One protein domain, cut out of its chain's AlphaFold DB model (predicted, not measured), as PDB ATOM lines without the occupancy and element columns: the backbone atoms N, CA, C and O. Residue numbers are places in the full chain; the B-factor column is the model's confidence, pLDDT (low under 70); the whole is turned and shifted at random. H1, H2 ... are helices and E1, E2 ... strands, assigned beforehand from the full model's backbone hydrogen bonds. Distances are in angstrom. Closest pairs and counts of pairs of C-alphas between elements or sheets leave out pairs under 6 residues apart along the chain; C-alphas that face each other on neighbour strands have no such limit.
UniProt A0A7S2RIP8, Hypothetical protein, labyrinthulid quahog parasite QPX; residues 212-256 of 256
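What this domain is: This is residues 212 to 256 of the 256 residues of the protein "Hypothetical protein" of labyrinthulid quahog parasite QPX (UniProt A0A7S2RIP8). A small sheet of three antiparallel strands has one helix, H1, over one of its faces, running slantwise to the strands. Before the sheet, residues 212 to 222, with no named element, loop out at one end of the longest axis. The printed part has 45 residues with three named strands and one named helix, in the order E1 E2 H1 E3, and the sheet's order is E2 E1 E3. The class is mixed, helices and strands, and the whole is compact, with a radius of gyration of the C-alphas of 9.7 A and spans of 29 by 20 by 14 A.

How they stand to each other: In the sheet, E1, residues 223 to 226, is the inner strand, between E2, residues 229 to 235, and E3, residues 253 to 255. E1 and E2 form a hairpin at 143 degrees, with N 224 and O 234 within hydrogen-bond range at 2.8 A. E1 and E3 are antiparallel at 146 degrees, with N 225 and O 254 at 2.8 A. H1, residues 239 to 247, is on the sheet at a height of 9.8 A, over E1 and only just over E2, on which 3 of its C-alphas fall. On the local plane it stands at 51 degrees to E1. The closest C-alphas of E2 and H1, those of Cys 234 and Cys 241, are 5.7 A apart; those of H1 and E3, Val 245 and Tyr 253, are 6.1 A apart. E2, H1 and E3 make a split strand-helix-strand unit, two strands of one sheet joined through a helix, with E1 between them in the sheet, and its crossover is right-handed. In H1 every O i to N i+4 pair is within hydrogen-bond range.

Where its parts are: E1 begins at C-alpha 223 (-28.533, 26.740, 27.881) and is 10.4 A long. E2 is 15.0 A, H1 11.9 A and E3 6.7 A long, and E3 ends at C-alpha 255 (-32.719, 30.233, 29.984).

The domain as a whole: The C-alphas farthest apart, those of Ser 216 and Pro 249, are 29.4 A apart. The printed part has no cut, and the three links are tight. The mean pLDDT of the printed part is 71.6; residues 212 to 218, 237 to 241 and 243 to 244 are under 70.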
ATOM      1  N   VAL A 212     -25.458  27.060  20.741       61.91
ATOM      2  CA  VAL A 212     -24.661  26.004  21.386       61.91
ATOM      3  C   VAL A 212     -25.405  24.666  21.345       61.91
ATOM      4  O   VAL A 212     -24.778  23.608  21.440       61.91
ATOM      5  N   THR A 213     -26.719  24.676  21.083       53.56
ATOM      6  CA  THR A 213     -27.497  23.460  20.770       53.56
ATOM      7  C   THR A 213     -26.980  22.682  19.557       53.56
ATOM      8  O   THR A 213     -27.278  21.494  19.429       53.56
ATOM      9  N   SER A 214     -26.190  23.310  18.680       43.28
ATOM     10  CA  SER A 214     -25.581  22.646  17.522       43.28
ATOM     11  C   SER A 214     -24.437  21.688  17.897       43.28
ATOM     12  O   SER A 214     -24.109  20.779  17.132       43.28
ATOM     13  N   SER A 215     -23.868  21.825  19.100       46.78
ATOM     14  CA  SER A 215     -22.840  20.925  19.634       46.78
ATOM     15  C   SER A 215     -23.455  19.751  20.404       46.78
ATOM     16  O   SER A 215     -24.059  19.906  21.465       46.78
ATOM     17  N   SER A 216     -23.279  18.536  19.878       48.22
ATOM     18  CA  SER A 216     -23.742  17.288  20.490       48.22
ATOM     19  C   SER A 216     -23.215  17.121  21.923       48.22
ATOM     20  O   SER A 216     -22.005  17.004  22.108       48.22
ATOM     21  N   GLY A 217     -24.109  17.050  22.915       57.59
ATOM     22  CA  GLY A 217     -23.767  16.688  24.301       57.59
ATOM     23  C   GLY A 217     -24.104  17.727  25.374       57.59
ATOM     24  O   GLY A 217     -23.976  17.419  26.557       57.59
ATOM     25  N   VAL A 218     -24.566  18.924  25.001       64.25
ATOM     26  CA  VAL A 218     -24.927  19.969  25.969       64.25
ATOM     27  C   VAL A 218     -26.384  19.808  26.441       64.25
ATOM     28  O   VAL A 218     -27.288  19.764  25.604       64.25
ATOM     29  N   PRO A 219     -26.659  19.719  27.759       71.12
ATOM     30  CA  PRO A 219     -28.026  19.635  28.267       71.12
ATOM     31  C   PRO A 219     -28.841  20.893  27.939       71.12
ATOM     32  O   PRO A 219     -28.411  22.008  28.223       71.12
ATOM     33  N   THR A 220     -30.063  20.733  27.425       75.94
ATOM     34  CA  THR A 220     -30.933  21.875  27.080       75.94
ATOM     35  C   THR A 220     -31.193  22.786  28.281       75.94
ATOM     36  O   THR A 220     -31.092  23.997  28.167       75.94
ATOM     37  N   GLY A 221     -31.407  22.211  29.470       80.69
ATOM     38  CA  GLY A 221     -31.637  22.982  30.697       80.69
ATOM     39  C   GLY A 221     -30.419  23.755  31.215       80.69
ATOM     40  O   GLY A 221     -30.545  24.486  32.193       80.69
ATOM     41  N   SER A 222     -29.243  23.604  30.606       77.06
ATOM     42  CA  SER A 222     -28.079  24.438  30.914       77.06
ATOM     43  C   SER A 222     -27.869  25.583  29.927       77.06
ATOM     44  O   SER A 222     -26.940  26.358  30.113       77.06
ATOM     45  N   LEU A 223     -28.708  25.721  28.905       80.75
ATOM     46  CA  LEU A 223     -28.533  26.740  27.881       80.75
ATOM     47  C   LEU A 223     -29.175  28.062  28.291       80.75
ATOM     48  O   LEU A 223     -30.288  28.101  28.812       80.75
ATOM     49  N   TYR A 224     -28.442  29.139  28.051       82.44
ATOM     50  CA  TYR A 224     -28.891  30.511  28.210       82.44
ATOM     51  C   TYR A 224     -28.572  31.270  26.931       82.44
ATOM     52  O   TYR A 224     -27.483  31.115  26.384       82.44
ATOM     53  N   HIS A 225     -29.485  32.124  26.489       82.44
ATOM     54  CA  HIS A 225     -29.268  33.056  25.391       82.44
ATOM     55  C   HIS A 225     -29.345  34.503  25.874       82.44
ATOM     56  O   HIS A 225     -29.924  34.792  26.926       82.44
ATOM     57  N   LEU A 226     -28.760  35.428  25.111       77.31
ATOM     58  CA  LEU A 226     -28.971  36.855  25.343       77.31
ATOM     59  C   LEU A 226     -30.422  37.219  25.015       77.31
ATOM     60  O   LEU A 226     -30.930  36.873  23.954       77.31
ATOM     61  N   ALA A 227     -31.085  37.968  25.895       81.31
ATOM     62  CA  ALA A 227     -32.486  38.362  25.713       81.31
ATOM     63  C   ALA A 227     -32.732  39.157  24.417       81.31
ATOM     64  O   ALA A 227     -33.831  39.142  23.868       81.31
ATOM     65  N   GLU A 228     -31.709  39.865  23.941       79.25
ATOM     66  CA  GLU A 228     -31.743  40.652  22.709       79.25
ATOM     67  C   GLU A 228     -31.414  39.844  21.446       79.25
ATOM     68  O   GLU A 228     -31.664  40.324  20.340       79.25
ATOM     69  N   ASN A 229     -30.872  38.628  21.590       77.12
ATOM     70  CA  ASN A 229     -30.520  37.756  20.474       77.12
ATOM     71  C   ASN A 229     -30.440  36.287  20.928       77.12
ATOM     72  O   ASN A 229     -29.463  35.850  21.543       77.12
ATOM     73  N   ASP A 230     -31.468  35.519  20.569       79.44
ATOM     74  CA  ASP A 230     -31.638  34.107  20.923       79.44
ATOM     75  C   ASP A 230     -30.587  33.181  20.296       79.44
ATOM     76  O   ASP A 230     -30.372  32.076  20.787       79.44
ATOM     77  N   ARG A 231     -29.883  33.642  19.255       74.00
ATOM     78  CA  ARG A 231     -28.745  32.923  18.675       74.00
ATOM     79  C   ARG A 231     -27.497  33.012  19.540       74.00
ATOM     80  O   ARG A 231     -26.598  32.213  19.343       74.00
ATOM     81  N   CYS A 232     -27.386  33.971  20.459       73.62
ATOM     82  CA  CYS A 232     -26.206  34.111  21.317       73.62
ATOM     83  C   CYS A 232     -26.314  33.158  22.509       73.62
ATOM     84  O   CYS A 232     -26.498  33.602  23.645       73.62
ATOM     85  N   GLU A 233     -26.237  31.853  22.255       74.19
ATOM     86  CA  GLU A 233     -26.328  30.850  23.309       74.19
ATOM     87  C   GLU A 233     -24.979  30.614  23.993       74.19
ATOM     88  O   GLU A 233     -23.903  30.652  23.397       74.19
ATOM     89  N   CYS A 234     -25.039  30.304  25.279       70.94
ATOM     90  CA  CYS A 234     -23.960  29.680  26.016       70.94
ATOM     91  C   CYS A 234     -24.545  28.658  26.996       70.94
ATOM     92  O   CYS A 234     -25.721  28.723  27.352       70.94
ATOM     93  N   SER A 235     -23.746  27.683  27.430       73.06
ATOM     94  CA  SER A 235     -24.187  26.718  28.443       73.06
ATOM     95  C   SER A 235     -23.565  27.006  29.797       73.06
ATOM     96  O   SER A 235     -22.342  27.061  29.893       73.06
ATOM     97  N   ILE A 236     -24.361  27.081  30.863       70.88
ATOM     98  CA  ILE A 236     -23.870  27.208  32.246       70.88
ATOM     99  C   ILE A 236     -23.157  25.944  32.754       70.88
ATOM    100  O   ILE A 236     -22.635  25.946  33.866       70.88
ATOM    101  N   THR A 237     -23.102  24.867  31.957       64.12
ATOM    102  CA  THR A 237     -22.124  23.783  32.173       64.12
ATOM    103  C   THR A 237     -20.687  24.248  31.947       64.12
ATOM    104  O   THR A 237     -19.763  23.559  32.363       64.12
ATOM    105  N   TYR A 238     -20.495  25.386  31.274       62.19
ATOM    106  CA  TYR A 238     -19.210  26.054  31.108       62.19
ATOM    107  C   TYR A 238     -19.082  27.189  32.126       62.19
ATOM    108  O   TYR A 238     -19.970  28.040  32.230       62.19
ATOM    109  N   ASP A 239     -17.957  27.229  32.841       59.44
ATOM    110  CA  ASP A 239     -17.733  28.171  33.946       59.44
ATOM    111  C   ASP A 239     -17.839  29.636  33.501       59.44
ATOM    112  O   ASP A 239     -18.512  30.421  34.158       59.44
ATOM    113  N   ILE A 240     -17.306  29.985  32.327       58.94
ATOM    114  CA  ILE A 240     -17.374  31.355  31.784       58.94
ATOM    115  C   ILE A 240     -18.816  31.789  31.509       58.94
ATOM    116  O   ILE A 240     -19.209  32.907  31.831       58.94
ATOM    117  N   CYS A 241     -19.636  30.913  30.923       67.31
ATOM    118  CA  CYS A 241     -21.049  31.224  30.716       67.31
ATOM    119  C   CYS A 241     -21.774  31.350  32.057       67.31
ATOM    120  O   CYS A 241     -22.549  32.277  32.254       67.31
ATOM    121  N   ASN A 242     -21.489  30.455  33.003       71.31
ATOM    122  CA  ASN A 242     -22.054  30.498  34.346       71.31
ATOM    123  C   ASN A 242     -21.710  31.810  35.072       71.31
ATOM    124  O   ASN A 242     -22.582  32.421  35.685       71.31
ATOM    125  N   GLU A 243     -20.464  32.268  34.980       63.28
ATOM    126  CA  GLU A 243     -20.011  33.544  35.536       63.28
ATOM    127  C   GLU A 243     -20.664  34.740  34.841       63.28
ATOM    128  O   GLU A 243     -21.171  35.631  35.526       63.28
ATOM    129  N   ASN A 244     -20.744  34.740  33.509       66.12
ATOM    130  CA  ASN A 244     -21.423  35.790  32.743       66.12
ATOM    131  C   ASN A 244     -22.914  35.869  33.095       66.12
ATOM    132  O   ASN A 244     -23.426  36.949  33.372       66.12
ATOM    133  N   VAL A 245     -23.604  34.730  33.172       71.62
ATOM    134  CA  VAL A 245     -25.022  34.661  33.556       71.62
ATOM    135  C   VAL A 245     -25.230  35.141  34.997       71.62
ATOM    136  O   VAL A 245     -26.188  35.862  35.266       71.62
ATOM    137  N   LYS A 246     -24.340  34.779  35.931       76.75
ATOM    138  CA  LYS A 246     -24.429  35.185  37.347       76.75
ATOM    139  C   LYS A 246     -24.107  36.658  37.586       76.75
ATOM    140  O   LYS A 246     -24.659  37.248  38.511       76.75
ATOM    141  N   SER A 247     -23.173  37.216  36.821       70.31
ATOM    142  CA  SER A 247     -22.716  38.602  36.969       70.31
ATOM    143  C   SER A 247     -23.570  39.596  36.183       70.31
ATOM    144  O   SER A 247     -23.600  40.780  36.527       70.31
ATOM    145  N   ALA A 248     -24.287  39.132  35.157       70.31
ATOM    146  CA  ALA A 248     -25.135  39.985  34.348       70.31
ATOM    147  C   ALA A 248     -26.356  40.513  35.130       70.31
ATOM    148  O   ALA A 248     -26.935  39.807  35.962       70.31
ATOM    149  N   PRO A 249     -26.805  41.748  34.837       82.62
ATOM    150  CA  PRO A 249     -28.084  42.249  35.319       82.62
ATOM    151  C   PRO A 249     -29.243  41.302  34.984       82.62
ATOM    152  O   PRO A 249     -29.256  40.631  33.949       82.62
ATOM    153  N   ALA A 250     -30.259  41.289  35.847       83.88
ATOM    154  CA  ALA A 250     -31.449  40.473  35.631       83.88
ATOM    155  C   ALA A 250     -32.097  40.789  34.270       83.88
ATOM    156  O   ALA A 250     -32.333  41.953  33.945       83.88
ATOM    157  N   GLY A 251     -32.410  39.743  33.501       79.12
ATOM    158  CA  GLY A 251     -33.048  39.861  32.189       79.12
ATOM    159  C   GLY A 251     -32.091  40.039  31.009       79.12
ATOM    160  O   GLY A 251     -32.571  40.149  29.889       79.12
ATOM    161  N   VAL A 252     -30.770  40.044  31.227       79.25
ATOM    162  CA  VAL A 252     -29.781  40.020  30.131       79.25
ATOM    163  C   VAL A 252     -29.660  38.624  29.523       79.25
ATOM    164  O   VAL A 252     -29.634  38.493  28.304       79.25
ATOM    165  N   TYR A 253     -29.638  37.586  30.363       80.81
ATOM    166  CA  TYR A 253     -29.660  36.191  29.932       80.81
ATOM    167  C   TYR A 253     -31.010  35.545  30.239       80.81
ATOM    168  O   TYR A 253     -31.570  35.730  31.324       80.81
ATOM    169  N   VAL A 254     -31.508  34.758  29.291       86.12
ATOM    170  CA  VAL A 254     -32.752  33.994  29.386       86.12
ATOM    171  C   VAL A 254     -32.409  32.523  29.205       86.12
ATOM    172  O   VAL A 254     -31.692  32.161  28.278       86.12
ATOM    173  N   GLN A 255     -32.884  31.677  30.116       88.88
ATOM    174  CA  GLN A 255     -32.719  30.233  29.984       88.88
ATOM    175  C   GLN A 255     -33.570  29.741  28.806       88.88
ATOM    176  O   GLN A 255     -34.749  30.097  28.726       88.88
ATOM    177  N   THR A 256     -32.960  28.969  27.906       80.25
ATOM    178  CA  THR A 256     -33.640  28.359  26.753       80.25
ATOM    179  C   THR A 256     -34.638  27.287  27.201       80.25
ATOM    180  O   THR A 256     -34.338  26.536  28.161       80.25
TER     181      THR A 256